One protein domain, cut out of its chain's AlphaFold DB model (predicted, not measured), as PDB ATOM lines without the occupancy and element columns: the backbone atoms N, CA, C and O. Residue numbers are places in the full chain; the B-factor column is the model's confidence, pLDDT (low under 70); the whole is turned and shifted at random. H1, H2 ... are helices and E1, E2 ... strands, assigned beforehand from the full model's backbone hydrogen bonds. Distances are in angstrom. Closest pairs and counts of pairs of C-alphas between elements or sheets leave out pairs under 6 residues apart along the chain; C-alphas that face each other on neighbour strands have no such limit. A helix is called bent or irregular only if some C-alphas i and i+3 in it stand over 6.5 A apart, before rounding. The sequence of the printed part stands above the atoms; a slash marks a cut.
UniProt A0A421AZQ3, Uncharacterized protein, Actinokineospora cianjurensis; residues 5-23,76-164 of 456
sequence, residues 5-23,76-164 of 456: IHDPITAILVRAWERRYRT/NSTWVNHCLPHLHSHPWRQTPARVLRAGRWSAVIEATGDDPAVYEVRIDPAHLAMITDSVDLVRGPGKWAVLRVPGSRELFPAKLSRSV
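AT A GLANCE: This is residues 5 to 23 and 76 to 164 of the 456 residues of an uncharacterized protein of Actinokineospora cianjurensis (UniProt A0A421AZQ3). What is the shape? It is a small closed barrel of six antiparallel strands, with helix H2 packed across its outside, H1 beside H2, and short H3 outside over E2. How is it built? The printed part has 108 residues, with named elements in the order H1 H2 E1 E2 E3 H3 E4 E5 E6, of mixed class. It is compact, with a radius of gyration of the C-alphas of 12.9 A and spans of 36 by 26 by 24 A.

IN THESE COORDINATES: Where are the first helices? H1, residues 8 to 22, runs 20.0 A from C-alpha 8 at (39.307, 56.689, -31.294). H2, residues 78 to 89, runs 18.5 A and is only just irregular: C-alphas 82 and 85 are 6.8 A apart. What follows? E1, residues 93 to 102, runs 22.7 A and bends by 62 degrees at residue 96; then come E2, residues 107 to 111, E3, residues 117 to 121, and H3, residues 125 to 129. E4, residues 134 to 139, E5, residues 144 to 148, and E6, residues 155 to 163, lead to C-alpha 163 at (46.768, 28.176, -41.365).

HOW THE PARTS SIT: How does the ring close? E1 E2 E3 and E4 E5 E6 are meanders, each strand the antiparallel neighbour of the one before; N 98 and O 110 of E1 and E2, N 109 and O 119 of E2 and E3, and N 146 and O 138 of E5 and E4 are each 2.8 A apart, as are N 145 and O 158 of E5 and E6. E3 and E6, with N 120 and O 159 2.8 A apart, and E4 and E1, with N 95 and O 135 2.8 A apart, are antiparallel too. Where are the helices? H2 runs across the strands, its height over the sheet 8.9 A, with C-alphas of Cys 83 and Ala 145 closest to E5 at 6.5 A; H1 and H2 are close but not clearly touching, Val 14 and Leu 84 having the closest C-alphas, 7.8 A. Every O i to N i+4 pair is within hydrogen-bond range in H1 and H3, and 5 of 8 in H2.

THE WHOLE: Is anything missing? Residues 24 to 75 are not printed, and C-alphas 23 and 76 are 15.7 A apart across the cut. Are links long or confidence low? Of the links printed whole, none is long; residues 19 to 23 and 76 to 77 have pLDDT under 70.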
ATOM      1  N   ILE A   5      36.363  49.317 -33.026       88.12
ATOM      2  CA  ILE A   5      35.738  50.612 -33.343       88.12
ATOM      3  C   ILE A   5      35.727  51.615 -32.170       88.12
ATOM      4  O   ILE A   5      35.560  52.806 -32.399       88.12
ATOM      5  N   HIS A   6      35.868  51.166 -30.918       86.00
ATOM      6  CA  HIS A   6      35.895  52.061 -29.752       86.00
ATOM      7  C   HIS A   6      37.260  52.713 -29.540       86.00
ATOM      8  O   HIS A   6      37.362  53.662 -28.763       86.00
ATOM      9  N   ASP A   7      38.301  52.223 -30.213       86.75
ATOM     10  CA  ASP A   7      39.557  52.947 -30.311       86.75
ATOM     11  C   ASP A   7      39.329  54.221 -31.153       86.75
ATOM     12  O   ASP A   7      38.861  54.121 -32.294       86.75
ATOM     13  N   PRO A   8      39.615  55.427 -30.623       82.19
ATOM     14  CA  PRO A   8      39.307  56.689 -31.294       82.19
ATOM     15  C   PRO A   8      39.963  56.794 -32.672       82.19
ATOM     16  O   PRO A   8      39.326  57.272 -33.614       82.19
ATOM     17  N   ILE A   9      41.189  56.280 -32.818       80.44
ATOM     18  CA  ILE A   9      41.899  56.243 -34.099       80.44
ATOM     19  C   ILE A   9      41.115  55.372 -35.080       80.44
ATOM     20  O   ILE A   9      40.735  55.835 -36.153       80.44
ATOM     21  N   THR A  10      40.776  54.143 -34.695       84.25
ATOM     22  CA  THR A  10      39.989  53.228 -35.535       84.25
ATOM     23  C   THR A  10      38.627  53.811 -35.909       84.25
ATOM     24  O   THR A  10      38.221  53.715 -37.065       84.25
ATOM     25  N   ALA A  11      37.938  54.484 -34.985       85.62
ATOM     26  CA  ALA A  11      36.667  55.151 -35.260       85.62
ATOM     27  C   ALA A  11      36.798  56.279 -36.298       85.62
ATOM     28  O   ALA A  11      35.884  56.502 -37.099       85.62
ATOM     29  N   ILE A  12      37.903  57.029 -36.265       81.75
ATOM     30  CA  ILE A  12      38.207  58.079 -37.244       81.75
ATOM     31  C   ILE A  12      38.528  57.445 -38.594       81.75
ATOM     32  O   ILE A  12      37.959  57.865 -39.599       81.75
ATOM     33  N   LEU A  13      39.367  56.407 -38.615       79.88
ATOM     34  CA  LEU A  13      39.750  55.706 -39.837       79.88
ATOM     35  C   LEU A  13      38.558  55.053 -40.511       79.88
ATOM     36  O   LEU A  13      38.354  55.267 -41.700       79.88
ATOM     37  N   VAL A  14      37.713  54.349 -39.761       85.06
ATOM     38  CA  VAL A  14      36.477  53.763 -40.286       85.06
ATOM     39  C   VAL A  14      35.547  54.850 -40.818       85.06
ATOM     40  O   VAL A  14      35.035  54.705 -41.920       85.06
ATOM     41  N   ARG A  15      35.386  55.988 -40.128       82.75
ATOM     42  CA  ARG A  15      34.567  57.104 -40.640       82.75
ATOM     43  C   ARG A  15      35.154  57.760 -41.887       82.75
ATOM     44  O   ARG A  15      34.398  58.115 -42.791       82.75
ATOM     45  N   ALA A  16      36.469  57.948 -41.948       73.12
ATOM     46  CA  ALA A  16      37.156  58.491 -43.116       73.12
ATOM     47  C   ALA A  16      37.032  57.530 -44.304       73.12
ATOM     48  O   ALA A  16      36.713  57.950 -45.418       73.12
ATOM     49  N   TRP A  17      37.201  56.238 -44.042       77.25
ATOM     50  CA  TRP A  17      37.082  55.165 -45.012       77.25
ATOM     51  C   TRP A  17      35.639  55.048 -45.524       77.25
ATOM     52  O   TRP A  17      35.405  55.133 -46.728       77.25
ATOM     53  N   GLU A  18      34.647  54.987 -44.633       77.94
ATOM     54  CA  GLU A  18      33.233  55.029 -45.000       77.94
ATOM     55  C   GLU A  18      32.916  56.275 -45.823       77.94
ATOM     56  O   GLU A  18      32.299  56.165 -46.873       77.94
ATOM     57  N   ARG A  19      33.379  57.471 -45.451       68.94
ATOM     58  CA  ARG A  19      33.137  58.654 -46.293       68.94
ATOM     59  C   ARG A  19      33.783  58.525 -47.668       68.94
ATOM     60  O   ARG A  19      33.135  58.876 -48.652       68.94
ATOM     61  N   ARG A  20      35.009  58.008 -47.753       63.91
ATOM     62  CA  ARG A  20      35.758  57.872 -49.011       63.91
ATOM     63  C   ARG A  20      35.141  56.842 -49.961       63.91
ATOM     64  O   ARG A  20      35.150  57.059 -51.169       63.91
ATOM     65  N   TYR A  21      34.587  55.752 -49.436       62.75
ATOM     66  CA  TYR A  21      34.112  54.628 -50.248       62.75
ATOM     67  C   TYR A  21      32.585  54.464 -50.268       62.75
ATOM     68  O   TYR A  21      32.033  54.100 -51.302       62.75
ATOM     69  N   ARG A  22      31.873  54.792 -49.182       59.78
ATOM     70  CA  ARG A  22      30.398  54.728 -49.090       59.78
ATOM     71  C   ARG A  22      29.714  55.864 -49.842       59.78
ATOM     72  O   ARG A  22      28.619  55.661 -50.350       59.78
ATOM     73  N   THR A  23      30.347  57.037 -49.975       52.22
ATOM     74  CA  THR A  23      29.770  58.141 -50.777       52.22
ATOM     75  C   THR A  23      29.900  57.954 -52.290       52.22
ATOM     76  O   THR A  23      29.523  58.845 -53.045       52.22
ATOM     77  N   ASN A  76      39.339  46.908 -54.848       51.41
ATOM     78  CA  ASN A  76      38.828  45.772 -54.074       51.41
ATOM     79  C   ASN A  76      38.024  46.275 -52.867       51.41
ATOM     80  O   ASN A  76      38.497  46.256 -51.740       51.41
ATOM     81  N   SER A  77      36.782  46.695 -53.103       64.38
ATOM     82  CA  SER A  77      35.764  46.956 -52.075       64.38
ATOM     83  C   SER A  77      35.278  45.677 -51.378       64.38
ATOM     84  O   SER A  77      34.544  45.737 -50.395       64.38
ATOM     85  N   THR A  78      35.693  44.503 -51.859       74.12
ATOM     86  CA  THR A  78      35.257  43.207 -51.334       74.12
ATOM     87  C   THR A  78      35.739  42.959 -49.912       74.12
ATOM     88  O   THR A  78      34.921  42.588 -49.072       74.12
ATOM     89  N   TRP A  79      37.017  43.216 -49.599       78.25
ATOM     90  CA  TRP A  79      37.542  42.997 -48.241       78.25
ATOM     91  C   TRP A  79      36.798  43.840 -47.208       78.25
ATOM     92  O   TRP A  79      36.557  43.391 -46.097       78.25
ATOM     93  N   VAL A  80      36.368  45.034 -47.599       79.44
ATOM     94  CA  VAL A  80      35.697  46.005 -46.739       79.44
ATOM     95  C   VAL A  80      34.366  45.462 -46.276       79.44
ATOM     96  O   VAL A  80      34.106  45.425 -45.080       79.44
ATOM     97  N   ASN A  81      33.545  45.002 -47.219       83.12
ATOM     98  CA  ASN A  81      32.236  44.449 -46.897       83.12
ATOM     99  C   ASN A  81      32.364  43.247 -45.949       83.12
ATOM    100  O   ASN A  81      31.472  43.012 -45.143       83.12
ATOM    101  N   HIS A  82      33.489  42.524 -46.009       84.81
ATOM    102  CA  HIS A  82      33.760  41.378 -45.142       84.81
ATOM    103  C   HIS A  82      34.383  41.771 -43.797       84.81
ATOM    104  O   HIS A  82      34.161  41.094 -42.804       84.81
ATOM    105  N   CYS A  83      35.173  42.841 -43.741       84.75
ATOM    106  CA  CYS A  83      35.982  43.180 -42.573       84.75
ATOM    107  C   CYS A  83      35.380  44.284 -41.704       84.75
ATOM    108  O   CYS A  83      35.556  44.272 -40.487       84.75
ATOM    109  N   LEU A  84      34.669  45.242 -42.303       86.75
ATOM    110  CA  LEU A  84      34.122  46.393 -41.588       86.75
ATOM    111  C   LEU A  84      33.159  45.974 -40.463       86.75
ATOM    112  O   LEU A  84      33.362  46.432 -39.339       86.75
ATOM    113  N   PRO A  85      32.202  45.039 -40.674       90.06
ATOM    114  CA  PRO A  85      31.335  44.560 -39.590       90.06
ATOM    115  C   PRO A  85      32.111  43.915 -38.428       90.06
ATOM    116  O   PRO A  85      31.658  43.916 -37.283       90.06
ATOM    117  N   HIS A  86      33.308  43.390 -38.701       88.75
ATOM    118  CA  HIS A  86      34.141  42.735 -37.697       88.75
ATOM    119  C   HIS A  86      34.905  43.731 -36.835       88.75
ATOM    120  O   HIS A  86      35.023  43.509 -35.636       88.75
ATOM    121  N   LEU A  87      35.312  44.879 -37.387       90.88
ATOM    122  CA  LEU A  87      35.868  45.978 -36.586       90.88
ATOM    123  C   LEU A  87      34.856  46.514 -35.555       90.88
ATOM    124  O   LEU A  87      35.245  46.989 -34.488       90.88
ATOM    125  N   HIS A  88      33.555  46.406 -35.842       90.06
ATOM    126  CA  HIS A  88      32.497  46.780 -34.900       90.06
ATOM    127  C   HIS A  88      32.274  45.761 -33.778       90.06
ATOM    128  O   HIS A  88      31.812  46.145 -32.707       90.06
ATOM    129  N   SER A  89      32.579  44.484 -34.011       91.31
ATOM    130  CA  SER A  89      32.233  43.386 -33.097       91.31
ATOM    131  C   SER A  89      33.431  42.798 -32.352       91.31
ATOM    132  O   SER A  89      33.262  42.273 -31.256       91.31
ATOM    133  N   HIS A  90      34.641  42.904 -32.902       93.62
ATOM    134  CA  HIS A  90      35.837  42.265 -32.362       93.62
ATOM    135  C   HIS A  90      36.856  43.313 -31.892       93.62
ATOM    136  O   HIS A  90      37.033  44.333 -32.559       93.62
ATOM    137  N   PRO A  91      37.521  43.105 -30.739       95.25
ATOM    138  CA  PRO A  91      38.611  43.963 -30.281       95.25
ATOM    139  C   PRO A  91      39.855  43.787 -31.157       95.25
ATOM    140  O   PRO A  91      40.067  42.712 -31.723       95.25
ATOM    141  N   TRP A  92      40.712  44.810 -31.206       94.88
ATOM    142  CA  TRP A  92      42.077  44.639 -31.705       94.88
ATOM    143  C   TRP A  92      42.818  43.619 -30.843       94.88
ATOM    144  O   TRP A  92      42.759  43.686 -29.613       94.88
ATOM    145  N   ARG A  93      43.510  42.681 -31.492       95.38
ATOM    146  CA  ARG A  93      44.443  41.769 -30.831       95.38
ATOM    147  C   ARG A  93      45.852  42.121 -31.267       95.38
ATOM    148  O   ARG A  93      46.214  41.884 -32.421       95.38
ATOM    149  N   GLN A  94      46.633  42.675 -30.349       95.69
ATOM    150  CA  GLN A  94      48.054  42.872 -30.580       95.69
ATOM    151  C   GLN A  94      48.708  41.493 -30.654       95.69
ATOM    152  O   GLN A  94      48.686  40.727 -29.693       95.69
ATOM    153  N   THR A  95      49.207  41.150 -31.832       96.31
ATOM    154  CA  THR A  95      49.719  39.820 -32.147       96.31
ATOM    155  C   THR A  95      51.173  39.959 -32.572       96.31
ATOM    156  O   THR A  95      51.447  40.766 -33.467       96.31
ATOM    157  N   PRO A  96      52.113  39.207 -31.971       97.38
ATOM    158  CA  PRO A  96      53.483  39.164 -32.455       97.38
ATOM    159  C   PRO A  96      53.502  38.769 -33.931       97.38
ATOM    160  O   PRO A  96      52.741  37.891 -34.345       97.38
ATOM    161  N   ALA A  97      54.311  39.445 -34.737       96.81
ATOM    162  CA  ALA A  97      54.317  39.233 -36.172       96.81
ATOM    163  C   ALA A  97      55.710  39.357 -36.774       96.81
ATOM    164  O   ALA A  97      56.502  40.221 -36.408       96.81
ATOM    165  N   ARG A  98      55.978  38.504 -37.762       96.50
ATOM    166  CA  ARG A  98      57.221  38.468 -38.523       96.50
ATOM    167  C   ARG A  98      56.929  38.597 -40.009       96.50
ATOM    168  O   ARG A  98      56.074  37.906 -40.560       96.50
ATOM    169  N   VAL A  99      57.682  39.448 -40.696       96.81
ATOM    170  CA  VAL A  99      57.617  39.555 -42.157       96.81
ATOM    171  C   VAL A  99      58.389  38.389 -42.782       96.81
ATOM    172  O   VAL A  99      59.603  38.286 -42.618       96.81
ATOM    173  N   LEU A 100      57.696  37.513 -43.513       96.38
ATOM    174  CA  LEU A 100      58.297  36.376 -44.223       96.38
ATOM    175  C   LEU A 100      58.785  36.754 -45.622       96.38
ATOM    176  O   LEU A 100      59.827  36.289 -46.077       96.38
ATOM    177  N   ARG A 101      58.013  37.584 -46.333       96.19
ATOM    178  CA  ARG A 101      58.350  38.050 -47.685       96.19
ATOM    179  C   ARG A 101      57.847  39.470 -47.887       96.19
ATOM    180  O   ARG A 101      56.656  39.723 -47.744       96.19
ATOM    181  N   ALA A 102      58.739  40.365 -48.295       94.81
ATOM    182  CA  ALA A 102      58.407  41.726 -48.696       94.81
ATOM    183  C   ALA A 102      58.302  41.812 -50.226       94.81
ATOM    184  O   ALA A 102      59.275  41.565 -50.936       94.81
ATOM    185  N   GLY A 103      57.123  42.141 -50.742       90.44
ATOM    186  CA  GLY A 103      56.902  42.515 -52.136       90.44
ATOM    187  C   GLY A 103      56.708  44.026 -52.281       90.44
ATOM    188  O   GLY A 103      56.665  44.772 -51.308       90.44
ATOM    189  N   ARG A 104      56.568  44.500 -53.525       83.06
ATOM    190  CA  ARG A 104      56.403  45.939 -53.812       83.06
ATOM    191  C   ARG A 104      55.075  46.517 -53.295       83.06
ATOM    192  O   ARG A 104      55.015  47.702 -52.986       83.06
ATOM    193  N   TRP A 105      54.028  45.692 -53.250       81.81
ATOM    194  CA  TRP A 105      52.647  46.089 -52.915       81.81
ATOM    195  C   TRP A 105      51.897  45.057 -52.067       81.81
ATOM    196  O   TRP A 105      50.700  45.192 -51.813       81.81
ATOM    197  N   SER A 106      52.585  43.983 -51.702       92.06
ATOM    198  CA  SER A 106      52.080  42.934 -50.835       92.06
ATOM    199  C   SER A 106      53.231  42.392 -50.006       92.06
ATOM    200  O   SER A 106      54.367  42.337 -50.475       92.06
ATOM    201  N   ALA A 107      52.944  41.998 -48.777       95.50
ATOM    202  CA  ALA A 107      53.874  41.310 -47.906       95.50
ATOM    203  C   ALA A 107      53.206  40.056 -47.354       95.50
ATOM    204  O   ALA A 107      51.997  40.026 -47.139       95.50
ATOM    205  N   VAL A 108      54.000  39.021 -47.123       96.69
ATOM    206  CA  VAL A 108      53.566  37.837 -46.392       96.69
ATOM    207  C   VAL A 108      54.037  38.005 -44.958       96.69
ATOM    208  O   VAL A 108      55.240  38.112 -44.718       96.69
ATOM    209  N   ILE A 109      53.090  38.066 -44.030       96.81
ATOM    210  CA  ILE A 109      53.319  38.295 -42.605       96.81
ATOM    211  C   ILE A 109      52.816  37.070 -41.852       96.81
ATOM    212  O   ILE A 109      51.677  36.642 -42.030       96.81
ATOM    213  N   GLU A 110      53.674  36.497 -41.025       96.88
ATOM    214  CA  GLU A 110      53.324  35.446 -40.080       96.88
ATOM    215  C   GLU A 110      52.960  36.092 -38.749       96.88
ATOM    216  O   GLU A 110      53.786  36.775 -38.152       96.88
ATOM    217  N   ALA A 111      51.725  35.903 -38.301       96.56
ATOM    218  CA  ALA A 111      51.308  36.247 -36.953       96.56
ATOM    219  C   ALA A 111      51.598  35.036 -36.056       96.56
ATOM    220  O   ALA A 111      51.060  33.964 -36.312       96.56
ATOM    221  N   THR A 112      52.450  35.188 -35.042       95.50
ATOM    222  CA  THR A 112      52.964  34.097 -34.191       95.50
ATOM    223  C   THR A 112      52.328  34.065 -32.798       95.50
ATOM    224  O   THR A 112      52.916  33.517 -31.870       95.50
ATOM    225  N   GLY A 113      51.167  34.703 -32.612       91.38
ATOM    226  CA  GLY A 113      50.426  34.653 -31.344       91.38
ATOM    227  C   GLY A 113      49.704  33.321 -31.117       91.38
ATOM    228  O   GLY A 113      50.037  32.312 -31.733       91.38
ATOM    229  N   ASP A 114      48.670  33.344 -30.273       87.94
ATOM    230  CA  ASP A 114      47.915  32.154 -29.834       87.94
ATOM    231  C   ASP A 114      47.325  31.299 -30.975       87.94
ATOM    232  O   ASP A 114      47.044  30.119 -30.788       87.94
ATOM    233  N   ASP A 115      47.125  31.888 -32.156       90.94
ATOM    234  CA  ASP A 115      46.646  31.202 -33.359       90.94
ATOM    235  C   ASP A 115      47.566  31.534 -34.546       90.94
ATOM    236  O   ASP A 115      47.319  32.511 -35.269       90.94
ATOM    237  N   PRO A 116      48.670  30.781 -34.722       94.00
ATOM    238  CA  PRO A 116      49.683  31.105 -35.707       94.00
ATOM    239  C   PRO A 116      49.141  30.977 -37.132       94.00
ATOM    240  O   PRO A 116      48.647  29.932 -37.574       94.00
ATOM    241  N   ALA A 117      49.251  32.069 -37.883       96.12
ATOM    242  CA  ALA A 117      48.647  32.193 -39.198       96.12
ATOM    243  C   ALA A 117      49.490  33.062 -40.131       96.12
ATOM    244  O   ALA A 117      50.047  34.086 -39.739       96.12
ATOM    245  N   VAL A 118      49.539  32.666 -41.403       96.94
ATOM    246  CA  VAL A 118      50.256  33.404 -42.444       96.94
ATOM    247  C   VAL A 118      49.261  34.205 -43.271       96.94
ATOM    248  O   VAL A 118      48.367  33.644 -43.915       96.94
ATOM    249  N   TYR A 119      49.447  35.519 -43.293       96.69
ATOM    250  CA  TYR A 119      48.617  36.470 -44.012       96.69
ATOM    251  C   TYR A 119      49.375  37.084 -45.187       96.69
ATOM    252  O   TYR A 119      50.508  37.532 -45.054       96.69
ATOM    253  N   GLU A 120      48.725  37.154 -46.342       96.38
ATOM    254  CA  GLU A 120      49.122  38.026 -47.440       96.38
ATOM    255  C   GLU A 120      48.448  39.387 -47.243       96.38
ATOM    256  O   GLU A 120      47.221  39.502 -47.264       96.38
ATOM    257  N   VAL A 121      49.248  40.423 -47.027       95.06
ATOM    258  CA  VAL A 121      48.791  41.759 -46.652       95.06
ATOM    259  C   VAL A 121      49.174  42.733 -47.746       95.06
ATOM    260  O   VAL A 121      50.331  42.789 -48.152       95.06
ATOM    261  N   ARG A 122      48.212  43.512 -48.249       91.44
ATOM    262  CA  ARG A 122      48.514  44.602 -49.188       91.44
ATOM    263  C   ARG A 122      48.966  45.821 -48.403       91.44
ATOM    264  O   ARG A 122      48.137  46.609 -47.965       91.44
ATOM    265  N   ILE A 123      50.273  45.929 -48.229       91.25
ATOM    266  CA  ILE A 123      50.951  46.968 -47.462       91.25
ATOM    267  C   ILE A 123      52.095  47.522 -48.310       91.25
ATOM    268  O   ILE A 123      52.746  46.775 -49.048       91.25
ATOM    269  N   ASP A 124      52.307  48.833 -48.276       88.31
ATOM    270  CA  ASP A 124      53.451  49.442 -48.947       88.31
ATOM    271  C   ASP A 124      54.739  49.283 -48.111       88.31
ATOM    272  O   ASP A 124      54.686  49.006 -46.908       88.31
ATOM    273  N   PRO A 125      55.919  49.475 -48.725       84.88
ATOM    274  CA  PRO A 125      57.189  49.267 -48.039       84.88
ATOM    275  C   PRO A 125      57.437  50.156 -46.808       84.88
ATOM    276  O   PRO A 125      58.221  49.747 -45.957       84.88
ATOM    277  N   ALA A 126      56.813  51.340 -46.686       83.44
ATOM    278  CA  ALA A 126      56.998  52.196 -45.504       83.44
ATOM    279  C   ALA A 126      56.363  51.555 -44.282       83.44
ATOM    280  O   ALA A 126      57.013  51.353 -43.261       83.44
ATOM    281  N   HIS A 127      55.087  51.206 -44.418       90.94
ATOM    282  CA  HIS A 127      54.331  50.600 -43.340       90.94
ATOM    283  C   HIS A 127      54.857  49.209 -43.003       90.94
ATOM    284  O   HIS A 127      54.867  48.829 -41.839       90.94
ATOM    285  N   LEU A 128      55.376  48.480 -43.995       91.88
ATOM    286  CA  LEU A 128      56.058  47.216 -43.750       91.88
ATOM    287  C   LEU A 128      57.312  47.390 -42.879       91.88
ATOM    288  O   LEU A 128      57.544  46.575 -41.995       91.88
ATOM    289  N   ALA A 129      58.097  48.450 -43.100       88.81
ATOM    290  CA  ALA A 129      59.286  48.746 -42.299       88.81
ATOM    291  C   ALA A 129      58.958  49.183 -40.859       88.81
ATOM    292  O   ALA A 129      59.825  49.115 -39.993       88.81
ATOM    293  N   MET A 130      57.719  49.612 -40.600       90.69
ATOM    294  CA  MET A 130      57.231  49.924 -39.253       90.69
ATOM    295  C   MET A 130      56.817  48.675 -38.461       90.69
ATOM    296  O   MET A 130      56.593  48.775 -37.258       90.69
ATOM    297  N   ILE A 131      56.704  47.506 -39.101       92.50
ATOM    298  CA  ILE A 131      56.416  46.251 -38.401       92.50
ATOM    299  C   ILE A 131      57.706  45.768 -37.740       92.50
ATOM    300  O   ILE A 131      58.541  45.129 -38.379       92.50
ATOM    301  N   THR A 132      57.873  46.100 -36.461       90.44
ATOM    302  CA  THR A 132      59.028  45.689 -35.657       90.44
ATOM    303  C   THR A 132      58.864  44.271 -35.125       90.44
ATOM    304  O   THR A 132      59.687  43.400 -35.391       90.44
ATOM    305  N   ASP A 133      57.790  44.042 -34.381       93.25
ATOM    306  CA  ASP A 133      57.612  42.865 -33.529       93.25
ATOM    307  C   ASP A 133      56.142  42.456 -33.377       93.25
ATOM    308  O   ASP A 133      55.847  41.282 -33.162       93.25
ATOM    309  N   SER A 134      55.210  43.401 -33.510       95.81
ATOM    310  CA  SER A 134      53.782  43.154 -33.339       95.81
ATOM    311  C   SER A 134      52.921  43.933 -34.328       95.81
ATOM    312  O   SER A 134      53.316  44.959 -34.882       95.81
ATOM    313  N   VAL A 135      51.718  43.413 -34.559       96.56
ATOM    314  CA  VAL A 135      50.665  44.064 -35.340       96.56
ATOM    315  C   VAL A 135      49.333  43.961 -34.618       96.56
ATOM    316  O   VAL A 135      49.051  42.966 -33.953       96.56
ATOM    317  N   ASP A 136      48.484  44.966 -34.782       95.88
ATOM    318  CA  ASP A 136      47.102  44.890 -34.333       95.88
ATOM    319  C   ASP A 136      46.290  44.158 -35.403       95.88
ATOM    320  O   ASP A 136      46.188  44.607 -36.547       95.88
ATOM    321  N   LEU A 137      45.707  43.015 -35.048       96.06
ATOM    322  CA  LEU A 137      44.964  42.171 -35.978       96.06
ATOM    323  C   LEU A 137      43.507  42.017 -35.530       96.06
ATOM    324  O   LEU A 137      43.220  41.737 -34.365       96.06
ATOM    325  N   VAL A 138      42.577  42.153 -36.475       95.88
ATOM    326  CA  VAL A 138      41.172  41.754 -36.318       95.88
ATOM    327  C   VAL A 138      40.845  40.738 -37.398       95.88
ATOM    328  O   VAL A 138      40.865  41.047 -38.591       95.88
ATOM    329  N   ARG A 139      40.537  39.505 -36.992       94.38
ATOM    330  CA  ARG A 139      40.163  38.439 -37.922       94.38
ATOM    331  C   ARG A 139      38.699  38.595 -38.333       94.38
ATOM    332  O   ARG A 139      37.809  38.669 -37.488       94.38
ATOM    333  N   GLY A 140      38.473  38.671 -39.640       90.00
ATOM    334  CA  GLY A 140      37.149  38.637 -40.244       90.00
ATOM    335  C   GLY A 140      36.674  37.199 -40.488       90.00
ATOM    336  O   GLY A 140      37.349  36.234 -40.119       90.00
ATOM    337  N   PRO A 141      35.515  37.026 -41.133       86.94
ATOM    338  CA  PRO A 141      34.970  35.721 -41.433       86.94
ATOM    339  C   PRO A 141      35.745  35.100 -42.603       86.94
ATOM    340  O   PRO A 141      36.135  35.767 -43.570       86.94
ATOM    341  N   GLY A 142      35.973  33.791 -42.522       89.56
ATOM    342  CA  GLY A 142      36.689  33.038 -43.548       89.56
ATOM    343  C   GLY A 142      38.177  33.394 -43.626       89.56
ATOM    344  O   GLY A 142      38.923  33.227 -42.663       89.56
ATOM    345  N   LYS A 143      38.625  33.827 -44.810       93.56
ATOM    346  CA  LYS A 143      40.047  34.074 -45.115       93.56
ATOM    347  C   LYS A 143      40.454  35.544 -44.994       93.56
ATOM    348  O   LYS A 143      41.554  35.872 -45.413       93.56
ATOM    349  N   TRP A 144      39.605  36.436 -44.495       94.38
ATOM    350  CA  TRP A 144      39.920  37.867 -44.426       94.38
ATOM    351  C   TRP A 144      40.252  38.310 -43.004       94.38
ATOM    352  O   TRP A 144      39.690  37.811 -42.035       94.38
ATOM    353  N   ALA A 145      41.163  39.264 -42.890       95.06
ATOM    354  CA  ALA A 145      41.517  39.954 -41.663       95.06
ATOM    355  C   ALA A 145      41.870  41.415 -41.982       95.06
ATOM    356  O   ALA A 145      42.150  41.772 -43.129       95.06
ATOM    357  N   VAL A 146      41.859  42.257 -40.956       95.06
ATOM    358  CA  VAL A 146      42.378  43.623 -41.013       95.06
ATOM    359  C   VAL A 146      43.603  43.685 -40.135       95.06
ATOM    360  O   VAL A 146      43.544  43.309 -38.964       95.06
ATOM    361  N   LEU A 147      44.693  44.167 -40.712       95.69
ATOM    362  CA  LEU A 147      45.937  44.426 -40.017       95.69
ATOM    363  C   LEU A 147      46.110  45.936 -39.866       95.69
ATOM    364  O   LEU A 147      45.925  46.685 -40.825       95.69
ATOM    365  N   ARG A 148      46.494  46.380 -38.677       95.06
ATOM    366  CA  ARG A 148      46.974  47.732 -38.414       95.06
ATOM    367  C   ARG A 148      48.388  47.637 -37.857       95.06
ATOM    368  O   ARG A 148      48.660  46.860 -36.945       95.06
ATOM    369  N   VAL A 149      49.296  48.419 -38.429       94.69
ATOM    370  CA  VAL A 149      50.668  48.514 -37.920       94.69
ATOM    371  C   VAL A 149      50.676  49.488 -36.738       94.69
ATOM    372  O   VAL A 149      50.101  50.570 -36.873       94.69
ATOM    373  N   PRO A 150      51.292  49.155 -35.590       89.19
ATOM    374  CA  PRO A 150      51.393  50.072 -34.462       89.19
ATOM    375  C   PRO A 150      51.997  51.413 -34.890       89.19
ATOM    376  O   PRO A 150      52.972  51.469 -35.638       89.19
ATOM    377  N   GLY A 151      51.368  52.514 -34.477       83.62
ATOM    378  CA  GLY A 151      51.761  53.869 -34.886       83.62
ATOM    379  C   GLY A 151      51.342  54.274 -36.308       83.62
ATOM    380  O   GLY A 151      51.386  55.461 -36.626       83.62
ATOM    381  N   SER A 152      50.882  53.343 -37.150       86.81
ATOM    382  CA  SER A 152      50.243  53.677 -38.423       86.81
ATOM    383  C   SER A 152      48.772  54.024 -38.212       86.81
ATOM    384  O   SER A 152      48.058  53.423 -37.405       86.81
ATOM    385  N   ARG A 153      48.302  54.989 -39.001       83.75
ATOM    386  CA  ARG A 153      46.888  55.348 -39.115       83.75
ATOM    387  C   ARG A 153      46.255  54.759 -40.371       83.75
ATOM    388  O   ARG A 153      45.300  55.304 -40.903       83.75
ATOM    389  N   GLU A 154      46.763  53.635 -40.851       86.69
ATOM    390  CA  GLU A 154      46.192  52.935 -41.994       86.69
ATOM    391  C   GLU A 154      45.739  51.520 -41.616       86.69
ATOM    392  O   GLU A 154      46.296  50.857 -40.740       86.69
ATOM    393  N   LEU A 155      44.666  51.079 -42.277       91.75
ATOM    394  CA  LEU A 155      44.115  49.735 -42.152       91.75
ATOM    395  C   LEU A 155      44.473  48.962 -43.417       91.75
ATOM    396  O   LEU A 155      44.079  49.353 -44.520       91.75
ATOM    397  N   PHE A 156      45.178  47.851 -43.253       92.50
ATOM    398  CA  PHE A 156      45.640  47.023 -44.355       92.50
ATOM    399  C   PHE A 156      44.786  45.760 -44.464       92.50
ATOM    400  O   PHE A 156      44.635  45.023 -43.483       92.50
ATOM    401  N   PRO A 157      44.224  45.464 -45.649       92.62
ATOM    402  CA  PRO A 157      43.543  44.201 -45.857       92.62
ATOM    403  C   PRO A 157      44.554  43.058 -45.850       92.62
ATOM    404  O   PRO A 157      45.534  43.064 -46.604       92.62
ATOM    405  N   ALA A 158      44.268  42.060 -45.025       94.44
ATOM    406  CA  ALA A 158      45.039  40.843 -44.878       94.44
ATOM    407  C   ALA A 158      44.189  39.646 -45.323       94.44
ATOM    408  O   ALA A 158      43.020  39.515 -44.957       94.44
ATOM    409  N   LYS A 159      44.767  38.758 -46.131       94.88
ATOM    410  CA  LYS A 159      44.127  37.519 -46.568       94.88
ATOM    411  C   LYS A 159      44.914  36.329 -46.038       94.88
ATOM    412  O   LYS A 159      46.109  36.220 -46.279       94.88
ATOM    413  N   LEU A 160      44.251  35.430 -45.326       94.62
ATOM    414  CA  LEU A 160      44.831  34.194 -44.817       94.62
ATOM    415  C   LEU A 160      45.317  33.335 -45.994       94.62
ATOM    416  O   LEU A 160      44.512  32.878 -46.812       94.62
ATOM    417  N   SER A 161      46.633  33.141 -46.072       91.69
ATOM    418  CA  SER A 161      47.309  32.332 -47.089       91.69
ATOM    419  C   SER A 161      47.448  30.881 -46.625       91.69
ATOM    420  O   SER A 161      47.091  29.959 -47.358       91.69
ATOM    421  N   ARG A 162      47.878  30.672 -45.369       86.56
ATOM    422  CA  ARG A 162      48.044  29.346 -44.757       86.56
ATOM    423  C   ARG A 162      47.709  29.403 -43.268       86.56
ATOM    424  O   ARG A 162      48.188  30.287 -42.563       86.56
ATOM    425  N   SER A 163      46.900  28.456 -42.798       76.75
ATOM    426  CA  SER A 163      46.768  28.176 -41.365       76.75
ATOM    427  C   SER A 163      47.848  27.164 -40.984       76.75
ATOM    428  O   SER A 163      48.030  26.179 -41.699       76.75
ATOM    429  N   VAL A 164      48.596  27.430 -39.911       75.56
ATOM    430  CA  VAL A 164      49.673  26.542 -39.426       75.56
ATOM    431  C   VAL A 164      49.106  25.392 -38.570       75.56
ATOM    432  O   VAL A 164      49.831  24.506 -38.123       75.56
TER     433      VAL A 164